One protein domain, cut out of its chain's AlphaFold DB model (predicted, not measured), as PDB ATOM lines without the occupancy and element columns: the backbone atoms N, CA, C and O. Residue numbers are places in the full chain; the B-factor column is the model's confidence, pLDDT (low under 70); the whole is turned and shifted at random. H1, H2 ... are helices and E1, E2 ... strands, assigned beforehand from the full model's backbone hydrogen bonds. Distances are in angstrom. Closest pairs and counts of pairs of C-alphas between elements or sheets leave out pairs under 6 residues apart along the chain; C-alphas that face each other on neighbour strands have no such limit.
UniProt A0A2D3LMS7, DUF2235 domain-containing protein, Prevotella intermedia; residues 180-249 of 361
ATOM      1  N   GLU A 180     -50.262  -3.861  76.921       93.88
ATOM      2  CA  GLU A 180     -50.868  -5.168  76.690       93.88
ATOM      3  C   GLU A 180     -50.991  -5.947  77.996       93.88
ATOM      4  O   GLU A 180     -50.102  -5.939  78.852       93.88
ATOM      5  N   THR A 181     -52.106  -6.659  78.150       93.00
ATOM      6  CA  THR A 181     -52.294  -7.609  79.248       93.00
ATOM      7  C   THR A 181     -52.068  -9.017  78.725       93.00
ATOM      8  O   THR A 181     -52.843  -9.522  77.916       93.00
ATOM      9  N   GLU A 182     -51.023  -9.679  79.212       92.12
ATOM     10  CA  GLU A 182     -50.656 -11.028  78.800       92.12
ATOM     11  C   GLU A 182     -50.969 -12.044  79.908       92.12
ATOM     12  O   GLU A 182     -50.241 -12.110  80.905       92.12
ATOM     13  N   PRO A 183     -52.007 -12.888  79.744       92.50
ATOM     14  CA  PRO A 183     -52.213 -14.047  80.606       92.50
ATOM     15  C   PRO A 183     -50.977 -14.945  80.617       92.50
ATOM     16  O   PRO A 183     -50.392 -15.210  79.555       92.50
ATOM     17  N   LEU A 184     -50.589 -15.422  81.802       93.75
ATOM     18  CA  LEU A 184     -49.414 -16.283  81.938       93.75
ATOM     19  C   LEU A 184     -49.680 -17.678  81.376       93.75
ATOM     20  O   LEU A 184     -48.814 -18.221  80.705       93.75
ATOM     21  N   TYR A 185     -50.863 -18.246  81.607       92.94
ATOM     22  CA  TYR A 185     -51.279 -19.524  81.028       92.94
ATOM     23  C   TYR A 185     -52.031 -19.292  79.710       92.94
ATOM     24  O   TYR A 185     -52.829 -18.364  79.608       92.94
ATOM     25  N   MET A 186     -51.748 -20.098  78.681       88.19
ATOM     26  CA  MET A 186     -52.245 -19.850  77.316       88.19
ATOM     27  C   MET A 186     -53.407 -20.752  76.882       88.19
ATOM     28  O   MET A 186     -54.048 -20.453  75.879       88.19
ATOM     29  N   LYS A 187     -53.680 -21.857  77.588       85.19
ATOM     30  CA  LYS A 187     -54.707 -22.847  77.192       85.19
ATOM     31  C   LYS A 187     -56.082 -22.618  77.834       85.19
ATOM     32  O   LYS A 187     -56.915 -23.519  77.841       85.19
ATOM     33  N   GLY A 188     -56.314 -21.433  78.386       81.44
ATOM     34  CA  GLY A 188     -57.544 -21.062  79.079       81.44
ATOM     35  C   GLY A 188     -57.231 -20.332  80.375       81.44
ATOM     36  O   GLY A 188     -56.134 -19.804  80.549       81.44
ATOM     37  N   ASP A 189     -58.181 -20.347  81.300       77.69
ATOM     38  CA  ASP A 189     -58.054 -19.588  82.543       77.69
ATOM     39  C   ASP A 189     -57.232 -20.337  83.600       77.69
ATOM     40  O   ASP A 189     -56.545 -19.716  84.417       77.69
ATOM     41  N   TYR A 190     -57.270 -21.672  83.577       85.56
ATOM     42  CA  TYR A 190     -56.738 -22.509  84.648       85.56
ATOM     43  C   TYR A 190     -55.840 -23.650  84.132       85.56
ATOM     44  O   TYR A 190     -56.302 -24.473  83.336       85.56
ATOM     45  N   PRO A 191     -54.576 -23.744  84.582       91.50
ATOM     46  CA  PRO A 191     -53.715 -24.882  84.285       91.50
ATOM     47  C   PRO A 191     -54.042 -26.089  85.177       91.50
ATOM     48  O   PRO A 191     -54.180 -25.926  86.392       91.50
ATOM     49  N   PRO A 192     -54.105 -27.323  84.641       90.88
ATOM     50  CA  PRO A 192     -54.104 -28.512  85.487       90.88
ATOM     51  C   PRO A 192     -52.803 -28.565  86.303       90.88
ATOM     52  O   PRO A 192     -51.770 -28.069  85.857       90.88
ATOM     53  N   ARG A 193     -52.829 -29.213  87.476       90.06
ATOM     54  CA  ARG A 193     -51.679 -29.272  88.400       90.06
ATOM     55  C   ARG A 193     -50.361 -29.668  87.726       90.06
ATOM     56  O   ARG A 193     -49.350 -28.993  87.897       90.06
ATOM     57  N   LYS A 194     -50.427 -30.686  86.863       91.50
ATOM     58  CA  LYS A 194     -49.291 -31.166  86.068       91.50
ATOM     59  C   LYS A 194     -48.604 -30.066  85.249       91.50
ATOM     60  O   LYS A 194     -47.398 -30.113  85.093       91.50
ATOM     61  N   ASP A 195     -49.338 -29.069  84.754       90.56
ATOM     62  CA  ASP A 195     -48.785 -28.076  83.832       90.56
ATOM     63  C   ASP A 195     -47.927 -27.027  84.541       90.56
ATOM     64  O   ASP A 195     -46.944 -26.576  83.956       90.56
ATOM     65  N   PHE A 196     -48.299 -26.595  85.753       89.75
ATOM     66  CA  PHE A 196     -47.547 -25.565  86.486       89.75
ATOM     67  C   PHE A 196     -46.462 -26.136  87.406       89.75
ATOM     68  O   PHE A 196     -45.582 -25.386  87.829       89.75
ATOM     69  N   GLU A 197     -46.501 -27.441  87.688       91.56
ATOM     70  CA  GLU A 197     -45.420 -28.173  88.360       91.56
ATOM     71  C   GLU A 197     -44.374 -28.713  87.363       91.56
ATOM     72  O   GLU A 197     -43.202 -28.859  87.718       91.56
ATOM     73  N   ASP A 198     -44.755 -28.947  86.100       94.19
ATOM     74  CA  ASP A 198     -43.836 -29.395  85.053       94.19
ATOM     75  C   ASP A 198     -42.887 -28.273  84.594       94.19
ATOM     76  O   ASP A 198     -43.266 -27.291  83.943       94.19
ATOM     77  N   LYS A 199     -41.595 -28.458  84.887       93.00
ATOM     78  CA  LYS A 199     -40.507 -27.550  84.493       93.00
ATOM     79  C   LYS A 199     -40.285 -27.499  82.978       93.00
ATOM     80  O   LYS A 199     -39.694 -26.525  82.508       93.00
ATOM     81  N   ASN A 200     -40.793 -28.482  82.235       92.00
ATOM     82  CA  ASN A 200     -40.716 -28.594  80.780       92.00
ATOM     83  C   ASN A 200     -42.031 -28.229  80.075       92.00
ATOM     84  O   ASN A 200     -42.103 -28.286  78.845       92.00
ATOM     85  N   SER A 201     -43.056 -27.821  80.830       91.38
ATOM     86  CA  SER A 201     -44.328 -27.370  80.272       91.38
ATOM     87  C   SER A 201     -44.108 -26.247  79.263       91.38
ATOM     88  O   SER A 201     -43.238 -25.395  79.430       91.38
ATOM     89  N   ARG A 202     -44.924 -26.227  78.210       89.56
ATOM     90  CA  ARG A 202     -44.913 -25.185  77.166       89.56
ATOM     91  C   ARG A 202     -46.246 -24.454  77.066       89.56
ATOM     92  O   ARG A 202     -46.534 -23.798  76.068       89.56
ATOM     93  N   ASN A 203     -47.079 -24.601  78.092       90.50
ATOM     94  CA  ASN A 203     -48.439 -24.073  78.092       90.50
ATOM     95  C   ASN A 203     -48.513 -22.651  78.673       90.50
ATOM     96  O   ASN A 203     -49.579 -22.035  78.621       90.50
ATOM     97  N   PHE A 204     -47.397 -22.107  79.179       92.19
ATOM     98  CA  PHE A 204     -47.299 -20.711  79.603       92.19
ATOM     99  C   PHE A 204     -46.731 -19.813  78.503       92.19
ATOM    100  O   PHE A 204     -46.115 -20.279  77.543       92.19
ATOM    101  N   ARG A 205     -46.973 -18.507  78.653       90.88
ATOM    102  CA  ARG A 205     -46.611 -17.422  77.736       90.88
ATOM    103  C   ARG A 205     -45.205 -17.607  77.162       90.88
ATOM    104  O   ARG A 205     -44.269 -17.897  77.897       90.88
ATOM    105  N   GLY A 206     -45.057 -17.450  75.847       89.19
ATOM    106  CA  GLY A 206     -43.780 -17.686  75.165       89.19
ATOM    107  C   GLY A 206     -43.382 -19.162  75.056       89.19
ATOM    108  O   GLY A 206     -42.221 -19.452  74.786       89.19
ATOM    109  N   TYR A 207     -44.331 -20.085  75.245       89.38
ATOM    110  CA  TYR A 207     -44.148 -21.536  75.131       89.38
ATOM    111  C   TYR A 207     -43.099 -22.108  76.088       89.38
ATOM    112  O   TYR A 207     -42.349 -23.016  75.726       89.38
ATOM    113  N   MET A 208     -43.054 -21.585  77.311       90.75
ATOM    114  CA  MET A 208     -42.154 -22.037  78.373       90.75
ATOM    115  C   MET A 208     -42.938 -22.486  79.610       90.75
ATOM    116  O   MET A 208     -44.168 -22.397  79.637       90.75
ATOM    117  N   SER A 209     -42.232 -22.982  80.625       94.56
ATOM    118  CA  SER A 209     -42.838 -23.357  81.900       94.56
ATOM    119  C   SER A 209     -43.008 -22.135  82.796       94.56
ATOM    120  O   SER A 209     -42.353 -21.105  82.605       94.56
ATOM    121  N   LEU A 210     -43.851 -22.245  83.824       96.00
ATOM    122  CA  LEU A 210     -44.018 -21.170  84.805       96.00
ATOM    123  C   LEU A 210     -42.687 -20.824  85.503       96.00
ATOM    124  O   LEU A 210     -42.380 -19.653  85.731       96.00
ATOM    125  N   VAL A 211     -41.855 -21.835  85.778       96.94
ATOM    126  CA  VAL A 211     -40.492 -21.653  86.305       96.94
ATOM    127  C   VAL A 211     -39.577 -20.994  85.267       96.94
ATOM    128  O   VAL A 211     -38.790 -20.116  85.618       96.94
ATOM    129  N   GLY A 212     -39.705 -21.352  83.986       96.12
ATOM    130  CA  GLY A 212     -38.982 -20.712  82.884       96.12
ATOM    131  C   GLY A 212     -39.269 -19.212  82.771       96.12
ATOM    132  O   GLY A 212     -38.332 -18.423  82.640       96.12
ATOM    133  N   LEU A 213     -40.535 -18.800  82.924       96.25
ATOM    134  CA  LEU A 213     -40.921 -17.383  82.950       96.25
ATOM    135  C   LEU A 213     -40.192 -16.617  84.063       96.25
ATOM    136  O   LEU A 213     -39.638 -15.542  83.823       96.25
ATOM    137  N   ARG A 214     -40.158 -17.188  85.271       97.50
ATOM    138  CA  ARG A 214     -39.475 -16.605  86.434       97.50
ATOM    139  C   ARG A 214     -37.962 -16.523  86.218       97.50
ATOM    140  O   ARG A 214     -37.369 -15.456  86.372       97.50
ATOM    141  N   ASN A 215     -37.334 -17.631  85.828       96.50
ATOM    142  CA  ASN A 215     -35.884 -17.711  85.633       96.50
ATOM    143  C   ASN A 215     -35.412 -16.797  84.492       96.50
ATOM    144  O   ASN A 215     -34.346 -16.186  84.568       96.50
ATOM    145  N   GLY A 216     -36.233 -16.658  83.449       95.81
ATOM    146  CA  GLY A 216     -36.000 -15.753  82.330       95.81
ATOM    147  C   GLY A 216     -36.277 -14.280  82.633       95.81
ATOM    148  O   GLY A 216     -36.042 -13.461  81.744       95.81
ATOM    149  N   LYS A 217     -36.746 -13.949  83.850       97.56
ATOM    150  CA  LYS A 217     -37.179 -12.609  84.285       97.56
ATOM    151  C   LYS A 217     -38.300 -12.014  83.418       97.56
ATOM    152  O   LYS A 217     -38.451 -10.801  83.325       97.56
ATOM    153  N   TRP A 218     -39.117 -12.875  82.812       96.88
ATOM    154  CA  TRP A 218     -40.342 -12.490  82.100       96.88
ATOM    155  C   TRP A 218     -41.481 -12.141  83.062       96.88
ATOM    156  O   TRP A 218     -42.380 -11.377  82.713       96.88
ATOM    157  N   ILE A 219     -41.415 -12.690  84.276       97.56
ATOM    158  CA  ILE A 219     -42.242 -12.348  85.432       97.56
ATOM    159  C   ILE A 219     -41.338 -12.165  86.659       97.56
ATOM    160  O   ILE A 219     -40.227 -12.701  86.702       97.56
ATOM    161  N   SER A 220     -41.803 -11.415  87.657       97.19
ATOM    162  CA  SER A 220     -41.088 -11.253  88.928       97.19
ATOM    163  C   SER A 220     -41.263 -12.472  89.840       97.19
ATOM    164  O   SER A 220     -42.159 -13.296  89.646       97.19
ATOM    165  N   ASP A 221     -40.438 -12.564  90.886       97.50
ATOM    166  CA  ASP A 221     -40.618 -13.564  91.942       97.50
ATOM    167  C   ASP A 221     -41.991 -13.424  92.628       97.50
ATOM    168  O   ASP A 221     -42.630 -14.426  92.948       97.50
ATOM    169  N   ILE A 222     -42.491 -12.191  92.766       96.94
ATOM    170  CA  ILE A 222     -43.816 -11.892  93.329       96.94
ATOM    171  C   ILE A 222     -44.927 -12.409  92.408       96.94
ATOM    172  O   ILE A 222     -45.845 -13.087  92.875       96.94
ATOM    173  N   ASP A 223     -44.838 -12.138  91.102       96.81
ATOM    174  CA  ASP A 223     -45.814 -12.633  90.121       96.81
ATOM    175  C   ASP A 223     -45.849 -14.165  90.112       96.81
ATOM    176  O   ASP A 223     -46.925 -14.757  90.064       96.81
ATOM    177  N   PHE A 224     -44.681 -14.809  90.201       97.38
ATOM    178  CA  PHE A 224     -44.556 -16.263  90.247       97.38
ATOM    179  C   PHE A 224     -45.237 -16.862  91.486       97.38
ATOM    180  O   PHE A 224     -46.048 -17.778  91.353       97.38
ATOM    181  N   GLN A 225     -44.974 -16.322  92.682       96.81
ATOM    182  CA  GLN A 225     -45.617 -16.797  93.915       96.81
ATOM    183  C   GLN A 225     -47.130 -16.561  93.900       96.81
ATOM    184  O   GLN A 225     -47.911 -17.434  94.286       96.81
ATOM    185  N   LYS A 226     -47.567 -15.402  93.391       95.12
ATOM    186  CA  LYS A 226     -48.989 -15.110  93.188       95.12
ATOM    187  C   LYS A 226     -49.621 -16.116  92.226       95.12
ATOM    188  O   LYS A 226     -50.692 -16.640  92.527       95.12
ATOM    189  N   ALA A 227     -48.958 -16.414  91.112       95.19
ATOM    190  CA  ALA A 227     -49.430 -17.373  90.126       95.19
ATOM    191  C   ALA A 227     -49.572 -18.777  90.727       95.19
ATOM    192  O   ALA A 227     -50.652 -19.351  90.632       95.19
ATOM    193  N   LEU A 228     -48.552 -19.286  91.432       94.69
ATOM    194  CA  LEU A 228     -48.620 -20.581  92.121       94.69
ATOM    195  C   LEU A 228     -49.781 -20.650  93.117       94.69
ATOM    196  O   LEU A 228     -50.560 -21.600  93.096       94.69
ATOM    197  N   LYS A 229     -49.948 -19.618  93.951       93.25
ATOM    198  CA  LYS A 229     -51.058 -19.554  94.911       93.25
ATOM    199  C   LYS A 229     -52.416 -19.578  94.212       93.25
ATOM    200  O   LYS A 229     -53.342 -20.219  94.698       93.25
ATOM    201  N   MET A 230     -52.562 -18.867  93.096       92.75
ATOM    202  CA  MET A 230     -53.821 -18.797  92.350       92.75
ATOM    203  C   MET A 230     -54.116 -20.097  91.595       92.75
ATOM    204  O   MET A 230     -55.232 -20.601  91.688       92.75
ATOM    205  N   TYR A 231     -53.115 -20.679  90.935       93.31
ATOM    206  CA  TYR A 231     -53.194 -21.979  90.265       93.31
ATOM    207  C   TYR A 231     -53.222 -23.176  91.226       93.31
ATOM    208  O   TYR A 231     -53.393 -24.309  90.785       93.31
ATOM    209  N   GLY A 232     -53.089 -22.967  92.535       90.06
ATOM    210  CA  GLY A 232     -53.334 -24.000  93.543       90.06
ATOM    211  C   GLY A 232     -54.806 -24.134  93.961       90.06
ATOM    212  O   GLY A 232     -55.179 -25.151  94.533       90.06
ATOM    213  N   LYS A 233     -55.661 -23.136  93.690       89.19
ATOM    214  CA  LYS A 233     -57.041 -23.061  94.232       89.19
ATOM    215  C   LYS A 233     -58.076 -23.976  93.558       89.19
ATOM    216  O   LYS A 233     -59.206 -24.077  94.021       89.19
ATOM    217  N   GLY A 234     -57.752 -24.554  92.417       82.25
ATOM    218  CA  GLY A 234     -58.633 -25.274  91.489       82.25
ATOM    219  C   GLY A 234     -59.588 -24.392  90.672       82.25
ATOM    220  O   GLY A 234     -60.035 -24.806  89.607       82.25
ATOM    221  N   LYS A 235     -59.926 -23.191  91.163       84.06
ATOM    222  CA  LYS A 235     -60.901 -22.267  90.565       84.06
ATOM    223  C   LYS A 235     -60.704 -20.834  91.063       84.06
ATOM    224  O   LYS A 235     -60.186 -20.623  92.161       84.06
ATOM    225  N   TYR A 236     -61.175 -19.859  90.289       85.00
ATOM    226  CA  TYR A 236     -61.184 -18.446  90.676       85.00
ATOM    227  C   TYR A 236     -62.520 -18.044  91.303       85.00
ATOM    228  O   TYR A 236     -63.581 -18.535  90.915       85.00
ATOM    229  N   LYS A 237     -62.478 -17.136  92.284       86.06
ATOM    230  CA  LYS A 237     -63.692 -16.469  92.787       86.06
ATOM    231  C   LYS A 237     -64.234 -15.490  91.734       86.06
ATOM    232  O   LYS A 237     -63.489 -15.048  90.870       86.06
ATOM    233  N   LYS A 238     -65.503 -15.075  91.858       82.69
ATOM    234  CA  LYS A 238     -66.198 -14.170  90.909       82.69
ATOM    235  C   LYS A 238     -65.431 -12.874  90.572       82.69
ATOM    236  O   LYS A 238     -65.591 -12.357  89.476       82.69
ATOM    237  N   ASN A 239     -64.585 -12.387  91.484       84.62
ATOM    238  CA  ASN A 239     -63.802 -11.152  91.326       84.62
ATOM    239  C   ASN A 239     -62.290 -11.408  91.145       84.62
ATOM    240  O   ASN A 239     -61.488 -10.484  91.257       84.62
ATOM    241  N   GLU A 240     -61.877 -12.658  90.934       86.56
ATOM    242  CA  GLU A 240     -60.486 -13.026  90.673       86.56
ATOM    243  C   GLU A 240     -60.291 -13.284  89.176       86.56
ATOM    244  O   GLU A 240     -61.117 -13.931  88.535       86.56
ATOM    245  N   SER A 241     -59.181 -12.804  88.621       85.75
ATOM    246  CA  SER A 241     -58.779 -13.075  87.240       85.75
ATOM    247  C   SER A 241     -57.549 -13.975  87.195       85.75
ATOM    248  O   SER A 241     -56.752 -13.999  88.135       85.75
ATOM    249  N   ALA A 242     -57.382 -14.717  86.099       90.38
ATOM    250  CA  ALA A 242     -56.190 -15.530  85.893       90.38
ATOM    251  C   ALA A 242     -54.913 -14.668  86.001       90.38
ATOM    252  O   ALA A 242     -54.915 -13.529  85.531       90.38
ATOM    253  N   PRO A 243     -53.812 -15.178  86.585       94.56
ATOM    254  CA  PRO A 243     -52.537 -14.470  86.626       94.56
ATOM    255  C   PRO A 243     -52.088 -13.977  85.243       94.56
ATOM    256  O   PRO A 243     -52.087 -14.728  84.263       94.56
ATOM    257  N   TYR A 244     -51.663 -12.717  85.186       93.88
ATOM    258  CA  TYR A 244     -51.216 -12.029  83.977       93.88
ATOM    259  C   TYR A 244     -50.043 -11.093  84.287       93.88
ATOM    260  O   TYR A 244     -49.779 -10.776  85.450       93.88
ATOM    261  N   ARG A 245     -49.375 -10.612  83.237       94.81
ATOM    262  CA  ARG A 245     -48.436  -9.483  83.293       94.81
ATOM    263  C   ARG A 245     -48.913  -8.341  82.398       94.81
ATOM    264  O   ARG A 245     -49.684  -8.572  81.469       94.81
ATOM    265  N   ARG A 246     -48.474  -7.120  82.698       95.38
ATOM    266  CA  ARG A 246     -48.712  -5.937  81.863       95.38
ATOM    267  C   ARG A 246     -47.405  -5.557  81.191       95.38
ATOM    268  O   ARG A 246     -46.395  -5.464  81.886       95.38
ATOM    269  N   VAL A 247     -47.437  -5.383  79.878       96.69
ATOM    270  CA  VAL A 247     -46.252  -5.101  79.067       96.69
ATOM    271  C   VAL A 247     -46.500  -3.832  78.262       96.69
ATOM    272  O   VAL A 247     -47.554  -3.664  77.661       96.69
ATOM    273  N   HIS A 248     -45.543  -2.923  78.317       96.00
ATOM    274  CA  HIS A 248     -45.534  -1.614  77.688       96.00
ATOM    275  C   HIS A 248     -44.944  -1.694  76.274       96.00
ATOM    276  O   HIS A 248     -44.018  -2.474  76.033       96.00
ATOM    277  N   ASN A 249     -45.426  -0.879  75.332       93.75
ATOM    278  CA  ASN A 249     -44.929  -0.888  73.945       93.75
ATOM    279  C   ASN A 249     -43.692   0.000  73.700       93.75
ATOM    280  O   ASN A 249     -43.209   0.114  72.571       93.75
TER     281      ASN A 249
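This is residues 180 to 249 of the 361 residues of the protein "DUF2235 domain-containing protein" of Prevotella intermedia (UniProt A0A2D3LMS7). The first and last strands, E1 and E2, pair side by side as a short two-stranded ribbon at one end of a small body rich in loops, in which H2 and H3 form a helical hairpin and the short H1 lies near both. Two long loops, residues 198 to 209 and 232 to 243, complete the picture, the second swinging wide between H3 and E2. The printed part has 70 residues with three named helices and two named strands, in the order E1, H1, H2, H3, E2; the sheet's order is E1 - E2, antiparallel. The class is mixed, helices and strands, though under half of the residues, 31 of 70, are in named elements. The whole is compact and rounded, with a radius of gyration of the C-alphas of 11.2 A and spans of 29 by 28 by 21 A.

E1, residues 180 to 183, is the antiparallel neighbour of E2, residues 244 to 248, with 157 degrees between their directions. N 182 and O 245 are 2.8 A apart and N 247 and O 180 are 2.9 A apart, both within hydrogen-bond range. H1, residues 193 to 197, and H2, residues 210 to 215, are close but not clearly touching; their closest C-alphas, of Phe 196 and Leu 210, are 5.9 A apart. H1 and H3, residues 221 to 231, only just touch, with 3 pairs of C-alphas within 8 A, the closest being those of Phe 196 and Leu 228 at 7.6 A. H2 and H3 touch as a helical hairpin, at a shallow tilt of 7 degrees, opposite ways; their closest C-alphas, of Arg 214 and Phe 224, are 6.4 A apart. The closest C-alphas of H3 and E2, of Asp 223 and Arg 245, are 8.0 A apart. E1 is apart from H2 and H3, and E2 is apart from H1 and H2. In H1, H2 and H3 every O i to N i+4 pair is within hydrogen-bond range.

E1 begins at C-alpha 180, (-50.868, -5.168, 76.690), and is 9.8 A long from first to last C-alpha. H1 measures 6.4 A and H2 8.9 A in the same way. H3, the longest helix, runs 15.2 A from C-alpha 221 at (-40.618, -13.564, 91.942). E2 runs 13.4 A and ends at C-alpha 248, (-45.534, -1.614, 77.688).

The two C-alphas farthest apart, of Gly 234 and Asn 249, are 33.0 A from each other. The links H1 to H2 and H3 to E2 are long, E1 to H1 is short and H2 to H3 is tight. The printed part has no cut, and no printed residue is under 70 in pLDDT; the mean of the printed part is 91.9.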